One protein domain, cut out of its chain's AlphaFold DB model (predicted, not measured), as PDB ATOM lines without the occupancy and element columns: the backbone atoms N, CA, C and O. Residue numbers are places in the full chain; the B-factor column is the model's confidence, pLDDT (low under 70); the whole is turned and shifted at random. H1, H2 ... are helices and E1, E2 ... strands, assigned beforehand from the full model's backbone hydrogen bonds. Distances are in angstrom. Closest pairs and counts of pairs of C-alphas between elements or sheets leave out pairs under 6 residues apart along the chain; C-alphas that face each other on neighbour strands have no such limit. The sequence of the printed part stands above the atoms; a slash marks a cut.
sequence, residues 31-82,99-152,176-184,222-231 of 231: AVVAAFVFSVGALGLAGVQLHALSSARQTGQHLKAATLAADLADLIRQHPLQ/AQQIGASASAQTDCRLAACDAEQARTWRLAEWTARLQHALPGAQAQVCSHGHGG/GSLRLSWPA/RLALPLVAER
ATOM      1  N   ALA A  31     156.282  91.388 196.573       92.62
ATOM      2  CA  ALA A  31     155.060  92.179 196.689       92.62
ATOM      3  C   ALA A  31     155.308  93.567 197.308       92.62
ATOM      4  O   ALA A  31     154.718  94.554 196.864       92.62
ATOM      5  N   VAL A  32     156.196  93.669 198.303       93.81
ATOM      6  CA  VAL A  32     156.545  94.953 198.936       93.81
ATOM      7  C   VAL A  32     157.320  95.850 197.974       93.81
ATOM      8  O   VAL A  32     157.012  97.037 197.874       93.81
ATOM      9  N   VAL A  33     158.279  95.300 197.223       95.81
ATOM     10  CA  VAL A  33     159.024  96.061 196.206       95.81
ATOM     11  C   VAL A  33     158.087  96.521 195.088       95.81
ATOM     12  O   VAL A  33     158.140  97.687 194.696       95.81
ATOM     13  N   ALA A  34     157.177  95.663 194.621       96.62
ATOM     14  CA  ALA A  34     156.179  96.038 193.622       96.62
ATOM     15  C   ALA A  34     155.264  97.169 194.121       96.62
ATOM     16  O   ALA A  34     155.066  98.159 193.415       96.62
ATOM     17  N   ALA A  35     154.759  97.072 195.354       94.75
ATOM     18  CA  ALA A  35     153.944  98.121 195.965       94.75
ATOM     19  C   ALA A  35     154.727  99.431 196.162       94.75
ATOM     20  O   ALA A  35     154.176 100.513 195.952       94.75
ATOM     21  N   PHE A  36     156.013  99.350 196.514       97.25
ATOM     22  CA  PHE A  36     156.893 100.511 196.644       97.25
ATOM     23  C   PHE A  36     157.085 101.222 195.300       97.25
ATOM     24  O   PHE A  36     156.801 102.415 195.194       97.25
ATOM     25  N   VAL A  37     157.488 100.491 194.254       97.44
ATOM     26  CA  VAL A  37     157.684 101.053 192.907       97.44
ATOM     27  C   VAL A  37     156.373 101.618 192.355       97.44
ATOM     28  O   VAL A  37     156.368 102.719 191.804       97.44
ATOM     29  N   PHE A  38     155.251 100.918 192.555       96.94
ATOM     30  CA  PHE A  38     153.928 101.406 192.162       96.94
ATOM     31  C   PHE A  38     153.568 102.715 192.869       96.94
ATOM     32  O   PHE A  38     153.101 103.653 192.227       96.94
ATOM     33  N   SER A  39     153.833 102.805 194.173       97.69
ATOM     34  CA  SER A  39     153.579 104.021 194.948       97.69
ATOM     35  C   SER A  39     154.414 105.188 194.419       97.69
ATOM     36  O   SER A  39     153.867 106.248 194.131       97.69
ATOM     37  N   VAL A  40     155.718 104.986 194.196       97.19
ATOM     38  CA  VAL A  40     156.601 106.014 193.612       97.19
ATOM     39  C   VAL A  40     156.106 106.451 192.227       97.19
ATOM     40  O   VAL A  40     156.043 107.647 191.948       97.19
ATOM     41  N   GLY A  41     155.686 105.506 191.380       97.50
ATOM     42  CA  GLY A  41     155.107 105.801 190.068       97.50
ATOM     43  C   GLY A  41     153.808 106.613 190.148       97.50
ATOM     44  O   GLY A  41     153.642 107.589 189.413       97.50
ATOM     45  N   ALA A  42     152.911 106.267 191.076       96.75
ATOM     46  CA  ALA A  42     151.661 106.989 191.298       96.75
ATOM     47  C   ALA A  42     151.904 108.427 191.790       96.75
ATOM     48  O   ALA A  42     151.264 109.362 191.300       96.75
ATOM     49  N   LEU A  43     152.867 108.623 192.698       96.06
ATOM     50  CA  LEU A  43     153.288 109.956 193.143       96.06
ATOM     51  C   LEU A  43     153.885 110.771 191.983       96.06
ATOM     52  O   LEU A  43     153.573 111.954 191.840       96.06
ATOM     53  N   GLY A  44     154.689 110.138 191.124       96.00
ATOM     54  CA  GLY A  44     155.240 110.769 189.924       96.00
ATOM     55  C   GLY A  44     154.151 111.290 188.981       96.00
ATOM     56  O   GLY A  44     154.197 112.445 188.555       96.00
ATOM     57  N   LEU A  45     153.119 110.482 188.716       96.31
ATOM     58  CA  LEU A  45     151.992 110.885 187.870       96.31
ATOM     59  C   LEU A  45     151.196 112.050 188.477       96.31
ATOM     60  O   LEU A  45     150.841 112.990 187.760       96.31
ATOM     61  N   ALA A  46     150.945 112.023 189.788       94.25
ATOM     62  CA  ALA A  46     150.259 113.113 190.483       94.25
ATOM     63  C   ALA A  46     151.036 114.438 190.370       94.25
ATOM     64  O   ALA A  46     150.440 115.489 190.121       94.25
ATOM     65  N   GLY A  47     152.369 114.390 190.466       93.06
ATOM     66  CA  GLY A  47     153.233 115.556 190.261       93.06
ATOM     67  C   GLY A  47     153.097 116.159 188.860       93.06
ATOM     68  O   GLY A  47     152.948 117.375 188.718       93.06
ATOM     69  N   VAL A  48     153.066 115.318 187.821       95.06
ATOM     70  CA  VAL A  48     152.875 115.775 186.432       95.06
ATOM     71  C   VAL A  48     151.507 116.431 186.242       95.06
ATOM     72  O   VAL A  48     151.421 117.478 185.602       95.06
ATOM     73  N   GLN A  49     150.440 115.880 186.829       95.56
ATOM     74  CA  GLN A  49     149.096 116.467 186.743       95.56
ATOM     75  C   GLN A  49     149.026 117.855 187.398       95.56
ATOM     76  O   GLN A  49     148.444 118.782 186.830       95.56
ATOM     77  N   LEU A  50     149.661 118.025 188.562       92.81
ATOM     78  CA  LEU A  50     149.754 119.324 189.232       92.81
ATOM     79  C   LEU A  50     150.527 120.340 188.385       92.81
ATOM     80  O   LEU A  50     150.094 121.487 188.236       92.81
ATOM     81  N   HIS A  51     151.638 119.914 187.780       90.69
ATOM     82  CA  HIS A  51     152.422 120.768 186.899       90.69
ATOM     83  C   HIS A  51     151.625 121.177 185.650       90.69
ATOM     84  O   HIS A  51     151.551 122.366 185.329       90.69
ATOM     85  N   ALA A  52     150.938 120.232 185.006       91.62
ATOM     86  CA  ALA A  52     150.075 120.504 183.860       91.62
ATOM     87  C   ALA A  52     148.977 121.528 184.198       91.62
ATOM     88  O   ALA A  52     148.747 122.461 183.429       91.62
ATOM     89  N   LEU A  53     148.355 121.422 185.379       92.81
ATOM     90  CA  LEU A  53     147.353 122.387 185.832       92.81
ATOM     91  C   LEU A  53     147.941 123.794 186.026       92.81
ATOM     92  O   LEU A  53     147.313 124.778 185.631       92.81
ATOM     93  N   SER A  54     149.139 123.910 186.612       89.38
ATOM     94  CA  SER A  54     149.809 125.213 186.745       89.38
ATOM     95  C   SER A  54     150.148 125.837 185.389       89.38
ATOM     96  O   SER A  54     149.871 127.018 185.174       89.38
ATOM     97  N   SER A  55     150.648 125.032 184.449       89.00
ATOM     98  CA  SER A  55     150.988 125.472 183.096       89.00
ATOM     99  C   SER A  55     149.742 125.925 182.331       89.00
ATOM    100  O   SER A  55     149.716 127.018 181.767       89.00
ATOM    101  N   ALA A  56     148.652 125.153 182.401       89.88
ATOM    102  CA  ALA A  56     147.382 125.502 181.769       89.88
ATOM    103  C   ALA A  56     146.818 126.837 182.286       89.88
ATOM    104  O   ALA A  56     146.310 127.640 181.500       89.88
ATOM    105  N   ARG A  57     146.940 127.117 183.593       88.56
ATOM    106  CA  ARG A  57     146.526 128.405 184.175       88.56
ATOM    107  C   ARG A  57     147.333 129.575 183.612       88.56
ATOM    108  O   ARG A  57     146.739 130.592 183.255       88.56
ATOM    109  N   GLN A  58     148.654 129.428 183.510       87.12
ATOM    110  CA  GLN A  58     149.528 130.458 182.947       87.12
ATOM    111  C   GLN A  58     149.194 130.715 181.472       87.12
ATOM    112  O   GLN A  58     148.951 131.857 181.084       87.12
ATOM    113  N   THR A  59     149.083 129.661 180.662       88.31
ATOM    114  CA  THR A  59     148.685 129.766 179.249       88.31
ATOM    115  C   THR A  59     147.321 130.439 179.096       88.31
ATOM    116  O   THR A  59     147.160 131.318 178.253       88.31
ATOM    117  N   GLY A  60     146.353 130.111 179.958       89.94
ATOM    118  CA  GLY A  60     145.041 130.759 179.965       89.94
ATOM    119  C   GLY A  60     145.102 132.271 180.209       89.94
ATOM    120  O   GLY A  60     144.356 133.021 179.583       89.94
ATOM    121  N   GLN A  61     146.001 132.747 181.077       88.38
ATOM    122  CA  GLN A  61     146.216 134.186 181.280       88.38
ATOM    123  C   GLN A  61     146.867 134.846 180.060       88.38
ATOM    124  O   GLN A  61     146.420 135.912 179.641       88.38
ATOM    125  N   HIS A  62     147.868 134.200 179.453       87.81
ATOM    126  CA  HIS A  62     148.505 134.704 178.234       87.81
ATOM    127  C   HIS A  62     147.523 134.810 177.063       87.81
ATOM    128  O   HIS A  62     147.544 135.810 176.350       87.81
ATOM    129  N   LEU A  63     146.634 133.829 176.891       90.75
ATOM    130  CA  LEU A  63     145.603 133.868 175.852       90.75
ATOM    131  C   LEU A  63     144.636 135.039 176.062       90.75
ATOM    132  O   LEU A  63     144.398 135.793 175.125       90.75
ATOM    133  N   LYS A  64     144.151 135.254 177.295       91.00
ATOM    134  CA  LYS A  64     143.303 136.417 177.631       91.00
ATOM    135  C   LYS A  64     144.007 137.744 177.350       91.00
ATOM    136  O   LYS A  64     143.397 138.671 176.823       91.00
ATOM    137  N   ALA A  65     145.288 137.844 177.701       87.69
ATOM    138  CA  ALA A  65     146.082 139.034 177.424       87.69
ATOM    139  C   ALA A  65     146.237 139.268 175.915       87.69
ATOM    140  O   ALA A  65     146.105 140.400 175.463       87.69
ATOM    141  N   ALA A  66     146.470 138.209 175.134       88.31
ATOM    142  CA  ALA A  66     146.624 138.294 173.685       88.31
ATOM    143  C   ALA A  66     145.338 138.721 172.977       88.31
ATOM    144  O   ALA A  66     145.391 139.593 172.112       88.31
ATOM    145  N   THR A  67     144.184 138.181 173.375       91.81
ATOM    146  CA  THR A  67     142.893 138.609 172.818       91.81
ATOM    147  C   THR A  67     142.613 140.076 173.140       91.81
ATOM    148  O   THR A  67     142.262 140.842 172.251       91.81
ATOM    149  N   LEU A  68     142.866 140.512 174.380       90.31
ATOM    150  CA  LEU A  68     142.689 141.916 174.772       90.31
ATOM    151  C   LEU A  68     143.683 142.858 174.076       90.31
ATOM    152  O   LEU A  68     143.347 144.013 173.814       90.31
ATOM    153  N   ALA A  69     144.892 142.379 173.775       85.88
ATOM    154  CA  ALA A  69     145.880 143.115 172.993       85.88
ATOM    155  C   ALA A  69     145.415 143.336 171.555       85.88
ATOM    156  O   ALA A  69     145.538 144.443 171.036       85.88
ATOM    157  N   ALA A  70     144.887 142.283 170.927       87.06
ATOM    158  CA  ALA A  70     144.336 142.346 169.582       87.06
ATOM    159  C   ALA A  70     143.149 143.318 169.528       87.06
ATOM    160  O   ALA A  70     143.162 144.223 168.697       87.06
ATOM    161  N   ASP A  71     142.225 143.230 170.491       89.25
ATOM    162  CA  ASP A  71     141.100 144.165 170.614       89.25
ATOM    163  C   ASP A  71     141.577 145.621 170.712       89.25
ATOM    164  O   ASP A  71     141.013 146.510 170.078       89.25
ATOM    165  N   LEU A  72     142.631 145.891 171.490       84.38
ATOM    166  CA  LEU A  72     143.187 147.240 171.589       84.38
ATOM    167  C   LEU A  72     143.847 147.684 170.282       84.38
ATOM    168  O   LEU A  72     143.689 148.835 169.885       84.38
ATOM    169  N   ALA A  73     144.572 146.796 169.604       80.94
ATOM    170  CA  ALA A  73     145.147 147.101 168.299       80.94
ATOM    171  C   ALA A  73     144.052 147.449 167.278       80.94
ATOM    172  O   ALA A  73     144.206 148.414 166.531       80.94
ATOM    173  N   ASP A  74     142.925 146.735 167.298       84.94
ATOM    174  CA  ASP A  74     141.751 147.050 166.481       84.94
ATOM    175  C   ASP A  74     141.120 148.392 166.849       84.94
ATOM    176  O   ASP A  74     140.806 149.182 165.961       84.94
ATOM    177  N   LEU A  75     140.992 148.699 168.142       83.31
ATOM    178  CA  LEU A  75     140.505 150.004 168.595       83.31
ATOM    179  C   LEU A  75     141.402 151.145 168.107       83.31
ATOM    180  O   LEU A  75     140.886 152.160 167.648       83.31
ATOM    181  N   ILE A  76     142.724 150.969 168.162       77.12
ATOM    182  CA  ILE A  76     143.695 151.952 167.662       77.12
ATOM    183  C   ILE A  76     143.603 152.074 166.138       77.12
ATOM    184  O   ILE A  76     143.752 153.171 165.614       77.12
ATOM    185  N   ARG A  77     143.336 150.985 165.407       78.38
ATOM    186  CA  ARG A  77     143.131 151.041 163.951       78.38
ATOM    187  C   ARG A  77     141.857 151.796 163.571       78.38
ATOM    188  O   ARG A  77     141.888 152.612 162.658       78.38
ATOM    189  N   GLN A  78     140.751 151.526 164.263       80.00
ATOM    190  CA  GLN A  78     139.449 152.151 163.995       80.00
ATOM    191  C   GLN A  78     139.417 153.619 164.429       80.00
ATOM    192  O   GLN A  78     138.848 154.467 163.745       80.00
ATOM    193  N   HIS A  79     140.054 153.917 165.560       73.44
ATOM    194  CA  HIS A  79     140.157 155.248 166.137       73.44
ATOM    195  C   HIS A  79     141.626 155.523 166.479       73.44
ATOM    196  O   HIS A  79     142.030 155.315 167.630       73.44
ATOM    197  N   PRO A  80     142.431 155.978 165.495       66.88
ATOM    198  CA  PRO A  80     143.839 156.284 165.696       66.88
ATOM    199  C   PRO A  80     144.036 157.103 166.956       66.88
ATOM    200  O   PRO A  80     143.377 158.127 167.160       66.88
ATOM    201  N   LEU A  81     144.945 156.639 167.816       62.66
ATOM    202  CA  LEU A  81     145.362 157.433 168.954       62.66
ATOM    203  C   LEU A  81     145.999 158.696 168.383       62.66
ATOM    204  O   LEU A  81     147.105 158.651 167.848       62.66
ATOM    205  N   GLN A  82     145.273 159.809 168.433       51.34
ATOM    206  CA  GLN A  82     145.836 161.085 168.034       51.34
ATOM    207  C   GLN A  82     147.056 161.320 168.934       51.34
ATOM    208  O   GLN A  82     146.901 161.211 170.158       51.34
ATOM    209  N   ALA A  99     154.939 157.540 174.640       50.41
ATOM    210  CA  ALA A  99     154.224 156.311 174.918       50.41
ATOM    211  C   ALA A  99     153.009 156.626 175.787       50.41
ATOM    212  O   ALA A  99     153.137 157.097 176.920       50.41
ATOM    213  N   GLN A 100     151.825 156.334 175.259       61.38
ATOM    214  CA  GLN A 100     150.576 156.571 175.957       61.38
ATOM    215  C   GLN A 100     150.301 155.390 176.891       61.38
ATOM    216  O   GLN A 100     150.075 154.257 176.454       61.38
ATOM    217  N   GLN A 101     150.345 155.650 178.197       60.78
ATOM    218  CA  GLN A 101     149.909 154.691 179.205       60.78
ATOM    219  C   GLN A 101     148.375 154.662 179.215       60.78
ATOM    220  O   GLN A 101     147.728 155.689 179.396       60.78
ATOM    221  N   ILE A 102     147.788 153.484 178.994       65.94
ATOM    222  CA  ILE A 102     146.329 153.288 178.886       65.94
ATOM    223  C   ILE A 102     145.746 152.784 180.231       65.94
ATOM    224  O   ILE A 102     144.628 152.295 180.302       65.94
ATOM    225  N   GLY A 103     146.467 152.924 181.350       51.12
ATOM    226  CA  GLY A 103     145.963 152.592 182.698       51.12
ATOM    227  C   GLY A 103     146.341 153.686 183.695       51.12
ATOM    228  O   GLY A 103     147.487 154.115 183.695       51.12
ATOM    229  N   ALA A 104     145.449 154.220 184.535       44.81
ATOM    230  CA  ALA A 104     144.463 153.506 185.349       44.81
ATOM    231  C   ALA A 104     143.051 154.136 185.404       44.81
ATOM    232  O   ALA A 104     142.229 153.685 186.194       44.81
ATOM    233  N   SER A 105     142.741 155.140 184.579       50.00
ATOM    234  CA  SER A 105     141.468 155.868 184.695       50.00
ATOM    235  C   SER A 105     141.006 156.435 183.355       50.00
ATOM    236  O   SER A 105     140.841 157.644 183.214       50.00
ATOM    237  N   ALA A 106     140.786 155.589 182.347       57.06
ATOM    238  CA  ALA A 106     139.922 156.010 181.249       57.06
ATOM    239  C   ALA A 106     138.485 156.025 181.799       57.06
ATOM    240  O   ALA A 106     137.769 155.035 181.712       57.06
ATOM    241  N   SER A 107     138.089 157.103 182.476       59.16
ATOM    242  CA  SER A 107     136.704 157.306 182.897       59.16
ATOM    243  C   SER A 107     135.979 158.037 181.779       59.16
ATOM    244  O   SER A 107     136.240 159.214 181.532       59.16
ATOM    245  N   ALA A 108     135.079 157.347 181.091       65.38
ATOM    246  CA  ALA A 108     134.204 158.009 180.143       65.38
ATOM    247  C   ALA A 108     133.054 158.686 180.888       65.38
ATOM    248  O   ALA A 108     132.371 158.056 181.694       65.38
ATOM    249  N   GLN A 109     132.841 159.969 180.607       68.75
ATOM    250  CA  GLN A 109     131.731 160.741 181.170       68.75
ATOM    251  C   GLN A 109     130.375 160.389 180.533       68.75
ATOM    252  O   GLN A 109     129.336 160.717 181.097       68.75
ATOM    253  N   THR A 110     130.382 159.731 179.371       79.12
ATOM    254  CA  THR A 110     129.193 159.468 178.552       79.12
ATOM    255  C   THR A 110     129.185 158.014 178.095       79.12
ATOM    256  O   THR A 110     130.191 157.528 177.581       79.12
ATOM    257  N   ASP A 111     128.053 157.321 178.272       84.50
ATOM    258  CA  ASP A 111     127.840 155.990 177.699       84.50
ATOM    259  C   ASP A 111     127.322 156.112 176.264       84.50
ATOM    260  O   ASP A 111     126.145 156.401 176.028       84.50
ATOM    261  N   CYS A 112     128.206 155.863 175.302       86.31
ATOM    262  CA  CYS A 112     127.888 155.967 173.881       86.31
ATOM    263  C   CYS A 112     126.960 154.856 173.365       86.31
ATOM    264  O   CYS A 112     126.610 154.855 172.187       86.31
ATOM    265  N   ARG A 113     126.531 153.914 174.220       87.62
ATOM    266  CA  ARG A 113     125.408 153.007 173.918       87.62
ATOM    267  C   ARG A 113     124.050 153.669 174.088       87.62
ATOM    268  O   ARG A 113     123.095 153.255 173.440       87.62
ATOM    269  N   LEU A 114     123.958 154.631 175.003       88.75
ATOM    270  CA  LEU A 114     122.697 155.223 175.455       88.75
ATOM    271  C   LEU A 114     122.516 156.665 174.975       88.75
ATOM    272  O   LEU A 114     121.395 157.166 174.966       88.75
ATOM    273  N   ALA A 115     123.599 157.329 174.571       87.62
ATOM    274  CA  ALA A 115     123.591 158.696 174.071       87.62
ATOM    275  C   ALA A 115     124.372 158.816 172.757       87.62
ATOM    276  O   ALA A 115     125.302 158.052 172.495       87.62
ATOM    277  N   ALA A 116     124.008 159.807 171.940       86.69
ATOM    278  CA  ALA A 116     124.804 160.182 170.782       86.69
ATOM    279  C   ALA A 116     126.148 160.753 171.257       86.69
ATOM    280  O   ALA A 116     126.174 161.674 172.072       86.69
ATOM    281  N   CYS A 117     127.239 160.201 170.735       87.06
ATOM    282  CA  CYS A 117     128.592 160.648 171.026       87.06
ATOM    283  C   CYS A 117     129.236 161.239 169.778       87.06
ATOM    284  O   CYS A 117     129.069 160.709 168.676       87.06
ATOM    285  N   ASP A 118     130.019 162.296 169.961       86.94
ATOM    286  CA  ASP A 118     130.998 162.687 168.954       86.94
ATOM    287  C   ASP A 118     132.159 161.669 168.885       86.94
ATOM    288  O   ASP A 118     132.253 160.724 169.678       86.94
ATOM    289  N   ALA A 119     133.048 161.833 167.903       82.38
ATOM    290  CA  ALA A 119     134.141 160.891 167.668       82.38
ATOM    291  C   ALA A 119     135.114 160.768 168.861       82.38
ATOM    292  O   ALA A 119     135.655 159.685 169.097       82.38
ATOM    293  N   GLU A 120     135.319 161.840 169.630       80.25
ATOM    294  CA  GLU A 120     136.248 161.846 170.765       80.25
ATOM    295  C   GLU A 120     135.605 161.236 172.020       80.25
ATOM    296  O   GLU A 120     136.235 160.460 172.747       80.25
ATOM    297  N   GLN A 121     134.314 161.495 172.234       82.25
ATOM    298  CA  GLN A 121     133.506 160.852 173.270       82.25
ATOM    299  C   GLN A 121     133.407 159.341 173.033       82.25
ATOM    300  O   GLN A 121     133.643 158.558 173.956       82.25
ATOM    301  N   ALA A 122     133.147 158.920 171.790       83.38
ATOM    302  CA  ALA A 122     133.112 157.510 171.409       83.38
ATOM    303  C   ALA A 122     134.460 156.820 171.663       83.38
ATOM    304  O   ALA A 122     134.501 155.737 172.249       83.38
ATOM    305  N   ARG A 123     135.574 157.467 171.301       81.44
ATOM    306  CA  ARG A 123     136.930 156.961 171.559       81.44
ATOM    307  C   ARG A 123     137.201 156.789 173.054       81.44
ATOM    308  O   ARG A 123     137.646 155.720 173.478       81.44
ATOM    309  N   THR A 124     136.911 157.813 173.853       81.69
ATOM    310  CA  THR A 124     137.126 157.786 175.308       81.69
ATOM    311  C   THR A 124     136.285 156.694 175.967       81.69
ATOM    312  O   THR A 124     136.788 155.939 176.799       81.69
ATOM    313  N   TRP A 125     135.028 156.548 175.544       85.50
ATOM    314  CA  TRP A 125     134.136 155.488 176.004       85.50
ATOM    315  C   TRP A 125     134.627 154.084 175.648       85.50
ATOM    316  O   TRP A 125     134.673 153.212 176.516       85.50
ATOM    317  N   ARG A 126     135.081 153.858 174.412       85.56
ATOM    318  CA  ARG A 126     135.634 152.558 174.001       85.56
ATOM    319  C   ARG A 126     136.885 152.182 174.788       85.56
ATOM    320  O   ARG A 126     137.032 151.023 175.175       85.56
ATOM    321  N   LEU A 127     137.766 153.147 175.057       84.50
ATOM    322  CA  LEU A 127     138.950 152.937 175.894       84.50
ATOM    323  C   LEU A 127     138.563 152.653 177.352       84.50
ATOM    324  O   LEU A 127     139.105 151.728 177.954       84.50
ATOM    325  N   ALA A 128     137.587 153.374 177.904       85.12
ATOM    326  CA  ALA A 128     137.048 153.113 179.238       85.12
ATOM    327  C   ALA A 128     136.483 151.691 179.357       85.12
ATOM    328  O   ALA A 128     136.843 150.931 180.255       85.12
ATOM    329  N   GLU A 129     135.665 151.279 178.391       87.62
ATOM    330  CA  GLU A 129     135.090 149.939 178.348       87.62
ATOM    331  C   GLU A 129     136.169 148.854 178.214       87.62
ATOM    332  O   GLU A 129     136.126 147.809 178.871       87.62
ATOM    333  N   TRP A 130     137.155 149.077 177.347       89.50
ATOM    334  CA  TRP A 130     138.265 148.151 177.172       89.50
ATOM    335  C   TRP A 130     139.119 148.032 178.442       89.50
ATOM    336  O   TRP A 130     139.409 146.915 178.868       89.50
ATOM    337  N   THR A 131     139.453 149.145 179.104       85.94
ATOM    338  CA  THR A 131     140.217 149.118 180.364       85.94
ATOM    339  C   THR A 131     139.451 148.432 181.493       85.94
ATOM    340  O   THR A 131     140.049 147.659 182.242       85.94
ATOM    341  N   ALA A 132     138.130 148.616 181.582       87.69
ATOM    342  CA  ALA A 132     137.293 147.891 182.537       87.69
ATOM    343  C   ALA A 132     137.337 146.370 182.291       87.69
ATOM    344  O   ALA A 132     137.524 145.590 183.228       87.69
ATOM    345  N   ARG A 133     137.244 145.938 181.025       90.25
ATOM    346  CA  ARG A 133     137.388 144.520 180.647       90.25
ATOM    347  C   ARG A 133     138.787 143.982 180.943       90.25
ATOM    348  O   ARG A 133     138.902 142.855 181.424       90.25
ATOM    349  N   LEU A 134     139.829 144.783 180.716       89.62
ATOM    350  CA  LEU A 134     141.207 144.432 181.054       89.62
ATOM    351  C   LEU A 134     141.362 144.182 182.558       89.62
ATOM    352  O   LEU A 134     141.860 143.126 182.934       89.62
ATOM    353  N   GLN A 135     140.890 145.099 183.408       87.56
ATOM    354  CA  GLN A 135     140.978 144.939 184.865       87.56
ATOM    355  C   GLN A 135     140.138 143.765 185.379       87.56
ATOM    356  O   GLN A 135     140.555 143.069 186.301       87.56
ATOM    357  N   HIS A 136     138.979 143.503 184.770       89.56
ATOM    358  CA  HIS A 136     138.150 142.355 185.133       89.56
ATOM    359  C   HIS A 136     138.800 141.015 184.741       89.56
ATOM    360  O   HIS A 136     138.733 140.040 185.488       89.56
ATOM    361  N   ALA A 137     139.435 140.940 183.567       89.00
ATOM    362  CA  ALA A 137     140.087 139.721 183.090       89.00
ATOM    363  C   ALA A 137     141.453 139.467 183.750       89.00
ATOM    364  O   ALA A 137     141.820 138.307 183.969       89.00
ATOM    365  N   LEU A 138     142.201 140.538 184.030       87.88
ATOM    366  CA  LEU A 138     143.554 140.545 184.582       87.88
ATOM    367  C   LEU A 138     143.674 141.689 185.613       87.88
ATOM    368  O   LEU A 138     144.087 142.798 185.264       87.88
ATOM    369  N   PRO A 139     143.329 141.443 186.889       86.75
ATOM    370  CA  PRO A 139     143.403 142.467 187.928       86.75
ATOM    371  C   PRO A 139     144.820 143.032 188.084       86.75
ATOM    372  O   PRO A 139     145.785 142.279 188.213       86.75
ATOM    373  N   GLY A 140     144.952 144.359 188.071       81.44
ATOM    374  CA  GLY A 140     146.249 145.036 188.172       81.44
ATOM    375  C   GLY A 140     147.059 145.030 186.874       81.44
ATOM    376  O   GLY A 140     148.238 145.394 186.888       81.44
ATOM    377  N   ALA A 141     146.457 144.621 185.754       83.25
ATOM    378  CA  ALA A 141     147.098 144.723 184.455       83.25
ATOM    379  C   ALA A 141     147.319 146.183 184.047       83.25
ATOM    380  O   ALA A 141     146.534 147.079 184.358       83.25
ATOM    381  N   GLN A 142     148.397 146.409 183.310       80.69
ATOM    382  CA  GLN A 142     148.777 147.694 182.750       80.69
ATOM    383  C   GLN A 142     149.007 147.529 181.253       80.69
ATOM    384  O   GLN A 142     149.562 146.521 180.807       80.69
ATOM    385  N   ALA A 143     148.585 148.531 180.490       78.25
ATOM    386  CA  ALA A 143     148.755 148.581 179.051       78.25
ATOM    387  C   ALA A 143     149.453 149.876 178.650       78.25
ATOM    388  O   ALA A 143     149.124 150.954 179.151       78.25
ATOM    389  N   GLN A 144     150.415 149.762 177.742       76.50
ATOM    390  CA  GLN A 144     151.210 150.878 177.255       76.50
ATOM    391  C   GLN A 144     151.398 150.748 175.749       76.50
ATOM    392  O   GLN A 144     151.854 149.715 175.258       76.50
ATOM    393  N   VAL A 145     151.057 151.801 175.011       75.44
ATOM    394  CA  VAL A 145     151.336 151.891 173.577       75.44
ATOM    395  C   VAL A 145     152.626 152.670 173.409       75.44
ATOM    396  O   VAL A 145     152.698 153.837 173.777       75.44
ATOM    397  N   CYS A 146     153.645 152.020 172.864       71.25
ATOM    398  CA  CYS A 146     154.920 152.640 172.540       71.25
ATOM    399  C   CYS A 146     154.921 152.989 171.052       71.25
ATOM    400  O   CYS A 146     154.772 152.110 170.204       71.25
ATOM    401  N   SER A 147     155.097 154.259 170.725       64.75
ATOM    402  CA  SER A 147     155.353 154.706 169.360       64.75
ATOM    403  C   SER A 147     156.854 154.606 169.075       64.75
ATOM    404  O   SER A 147     157.684 154.896 169.937       64.75
ATOM    405  N   HIS A 148     157.219 154.137 167.881       59.81
ATOM    406  CA  HIS A 148     158.618 154.141 167.457       59.81
ATOM    407  C   HIS A 148     158.883 155.462 166.740       59.81
ATOM    408  O   HIS A 148     158.420 155.667 165.620       59.81
ATOM    409  N   GLY A 149     159.607 156.369 167.395       50.12
ATOM    410  CA  GLY A 149     160.079 157.588 166.749       50.12
ATOM    411  C   GLY A 149     161.004 157.250 165.577       50.12
ATOM    412  O   GLY A 149     161.857 156.364 165.671       50.12
ATOM    413  N   HIS A 150     160.856 157.960 164.461       47.03
ATOM    414  CA  HIS A 150     161.856 157.931 163.400       47.03
ATOM    415  C   HIS A 150     163.077 158.732 163.878       47.03
ATOM    416  O   HIS A 150     162.982 159.943 164.041       47.03
ATOM    417  N   GLY A 151     164.215 158.071 164.113       43.38
ATOM    418  CA  GLY A 151     165.492 158.762 164.357       43.38
ATOM    419  C   GLY A 151     166.107 158.588 165.747       43.38
ATOM    420  O   GLY A 151     166.378 159.568 166.430       43.38
ATOM    421  N   GLY A 152     166.399 157.347 166.151       44.81
ATOM    422  CA  GLY A 152     167.388 157.080 167.206       44.81
ATOM    423  C   GLY A 152     167.044 157.577 168.616       44.81
ATOM    424  O   GLY A 152     167.924 157.586 169.475       44.81
ATOM    425  N   GLY A 176     154.348 151.227 165.856       65.44
ATOM    426  CA  GLY A 176     154.499 151.127 167.305       65.44
ATOM    427  C   GLY A 176     154.554 149.688 167.815       65.44
ATOM    428  O   GLY A 176     154.443 148.731 167.050       65.44
ATOM    429  N   SER A 177     154.705 149.537 169.125       70.25
ATOM    430  CA  SER A 177     154.519 148.275 169.846       70.25
ATOM    431  C   SER A 177     153.547 148.470 171.004       70.25
ATOM    432  O   SER A 177     153.688 149.418 171.777       70.25
ATOM    433  N   LEU A 178     152.613 147.542 171.171       77.00
ATOM    434  CA  LEU A 178     151.725 147.480 172.327       77.00
ATOM    435  C   LEU A 178     152.327 146.557 173.390       77.00
ATOM    436  O   LEU A 178     152.626 145.402 173.099       77.00
ATOM    437  N   ARG A 179     152.466 147.049 174.623       78.12
ATOM    438  CA  ARG A 179     152.922 146.285 175.788       78.12
ATOM    439  C   ARG A 179     151.783 146.090 176.780       78.12
ATOM    440  O   ARG A 179     151.160 147.058 177.210       78.12
ATOM    441  N   LEU A 180     151.578 144.846 177.196       82.69
ATOM    442  CA  LEU A 180     150.694 144.475 178.298       82.69
ATOM    443  C   LEU A 180     151.489 143.756 179.380       82.69
ATOM    444  O   LEU A 180     152.305 142.879 179.085       82.69
ATOM    445  N   SER A 181     151.237 144.120 180.633       83.62
ATOM    446  CA  SER A 181     151.829 143.470 181.801       83.62
ATOM    447  C   SER A 181     150.792 143.237 182.883       83.62
ATOM    448  O   SER A 181     149.975 144.118 183.127       83.62
ATOM    449  N   TRP A 182     150.844 142.095 183.560       85.69
ATOM    450  CA  TRP A 182     149.937 141.762 184.662       85.69
ATOM    451  C   TRP A 182     150.679 141.007 185.769       85.69
ATOM    452  O   TRP A 182     151.659 140.305 185.481       85.69
ATOM    453  N   PRO A 183     150.257 141.162 187.036       80.81
ATOM    454  CA  PRO A 183     150.874 140.444 188.141       80.81
ATOM    455  C   PRO A 183     150.642 138.936 187.980       80.81
ATOM    456  O   PRO A 183     149.523 138.501 187.696       80.81
ATOM    457  N   ALA A 184     151.688 138.123 188.163       69.38
ATOM    458  CA  ALA A 184     151.478 136.690 188.330       69.38
ATOM    459  C   ALA A 184     150.710 136.420 189.631       69.38
ATOM    460  O   ALA A 184     150.856 137.166 190.608       69.38
ATOM    461  N   ARG A 222     154.297 139.246 180.600       69.94
ATOM    462  CA  ARG A 222     154.492 140.327 179.627       69.94
ATOM    463  C   ARG A 222     154.143 139.842 178.233       69.94
ATOM    464  O   ARG A 222     154.499 138.729 177.853       69.94
ATOM    465  N   LEU A 223     153.477 140.702 177.477       72.38
ATOM    466  CA  LEU A 223     153.151 140.474 176.079       72.38
ATOM    467  C   LEU A 223     153.456 141.747 175.283       72.38
ATOM    468  O   LEU A 223     153.058 142.839 175.696       72.38
ATOM    469  N   ALA A 224     154.170 141.599 174.168       67.38
ATOM    470  CA  ALA A 224     154.452 142.675 173.228       67.38
ATOM    471  C   ALA A 224     153.899 142.294 171.850       67.38
ATOM    472  O   ALA A 224     154.267 141.246 171.322       67.38
ATOM    473  N   LEU A 225     153.015 143.120 171.288       65.44
ATOM    474  CA  LEU A 225     152.507 142.949 169.923       65.44
ATOM    475  C   LEU A 225     153.001 144.095 169.030       65.44
ATOM    476  O   LEU A 225     152.896 145.260 169.434       65.44
ATOM    477  N   PRO A 226     153.508 143.803 167.819       61.66
ATOM    478  CA  PRO A 226     153.796 144.837 166.836       61.66
ATOM    479  C   PRO A 226     152.488 145.415 166.278       61.66
ATOM    480  O   PRO A 226     151.549 144.680 165.976       61.66
ATOM    481  N   LEU A 227     152.438 146.736 166.114       58.50
ATOM    482  CA  LEU A 227     151.379 147.406 165.363       58.50
ATOM    483  C   LEU A 227     151.860 147.577 163.920       58.50
ATOM    484  O   LEU A 227     152.712 148.424 163.635       58.50
ATOM    485  N   VAL A 228     151.338 146.740 163.025       56.12
ATOM    486  CA  VAL A 228     151.614 146.791 161.584       56.12
ATOM    487  C   VAL A 228     150.474 147.540 160.897       56.12
ATOM    488  O   VAL A 228     149.306 147.265 161.169       56.12
ATOM    489  N   ALA A 229     150.809 148.491 160.024       44.25
ATOM    490  CA  ALA A 229     149.844 149.066 159.094       44.25
ATOM    491  C   ALA A 229     149.674 148.120 157.904       44.25
ATOM    492  O   ALA A 229     150.616 147.923 157.136       44.25
ATOM    493  N   GLU A 230     148.489 147.531 157.757       42.25
ATOM    494  CA  GLU A 230     148.099 146.927 156.484       42.25
ATOM    495  C   GLU A 230     147.768 148.066 155.510       42.25
ATOM    496  O   GLU A 230     147.070 149.015 155.870       42.25
ATOM    497  N   ARG A 231     148.397 148.024 154.331       35.91
ATOM    498  CA  ARG A 231     148.290 149.031 153.268       35.91
ATOM    499  C   ARG A 231     146.991 148.898 152.491       35.91
ATOM    500  O   ARG A 231     146.617 147.743 152.201       35.91
TER     501      ARG A 231
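AT A GLANCE: This is residues 31 to 82, 99 to 152, 176 to 184 and 222 to 231 of the 231 residues of the protein "Type IV pilus modification protein PilV" of Comamonas sp. BIGb0124 (UniProt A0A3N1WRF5). A small sheet of three strands, E1 to E3, packs on one side of the last part of a very long helix, H1, while a second helix, H2, runs back side by side with that same part of H1. Residues 31 to 57 of H1 stick out from this small body as a long arm. The 125 printed residues have two named helices and three named strands, in the order H1 H2 E1 E2 E3; the sheet runs E1 - E2 - E3, antiparallel, and the class is mixed, helices and strands. The whole is extended, with a radius of gyration of the C-alphas of 22.2 A and spans of 79 by 43 by 26 A.

IN THESE COORDINATES: In the sheet, E1 is residues 142 to 147, 16.5 A from first to last C-alpha, E2 is residues 176 to 183, 23.7 A, and E3 is residues 222 to 228, 19.4 A, ending with C-alpha 228 at (151.614, 146.791, 161.584). H1 is residues 31 to 78, 70.1 A long, from C-alpha 31 at (155.060, 92.179, 196.689) to C-alpha 78 at (139.449, 152.151, 163.995). H2 is residues 119 to 137, 26.9 A long.

HOW THE PARTS SIT: E2 is the inner strand, and E1 and E3 are the edge strands. E1 and E2 are antiparallel at 163 degrees, with N 144 and O 179 within hydrogen-bond range at 2.9 A. E2 and E3 are antiparallel at 162 degrees, with N 178 and O 225 within range at 2.9 A. Residues 100 to 101 pair briefly with residues 144 to 145 of E1, antiparallel. H1 is on the sheet at a height of 8.5 A, over E2 and E3, slantwise to the strands at 37 degrees to E3 on the local plane; this makes two layers, a helix on one face of a sheet. The closest C-alphas of H1 and E3 are those of Ala 73 and Leu 227, 6.9 A apart. H1 touches H2 with its residues 64 to 75 alone, the closest C-alphas being those of Leu 68 and Leu 134, 6.9 A apart, at a shallow tilt of 7 degrees, opposite ways. H2 only grazes the sheet, with its residues 131 to 135. In H1 and H2 every O i to N i+4 pair is within hydrogen-bond range.

THE WHOLE: The two farthest C-alphas, of Ala 31 and Asp 118, are 79.5 A apart; without residues 31 to 57, which stand free, the body spans 38 by 35 by 22 A. Residues 83 to 98, 153 to 175 and 185 to 221 are not printed, with gaps between C-alphas of 11.9 A, 14.2 A and 9.9 A. The link from H2 to E1 is tight, and residues 99 to 118 hold no named element. The mean pLDDT of the printed part is 79.6, and 31 residues are under 70, among them residues 99 to 109 and 224 to 231.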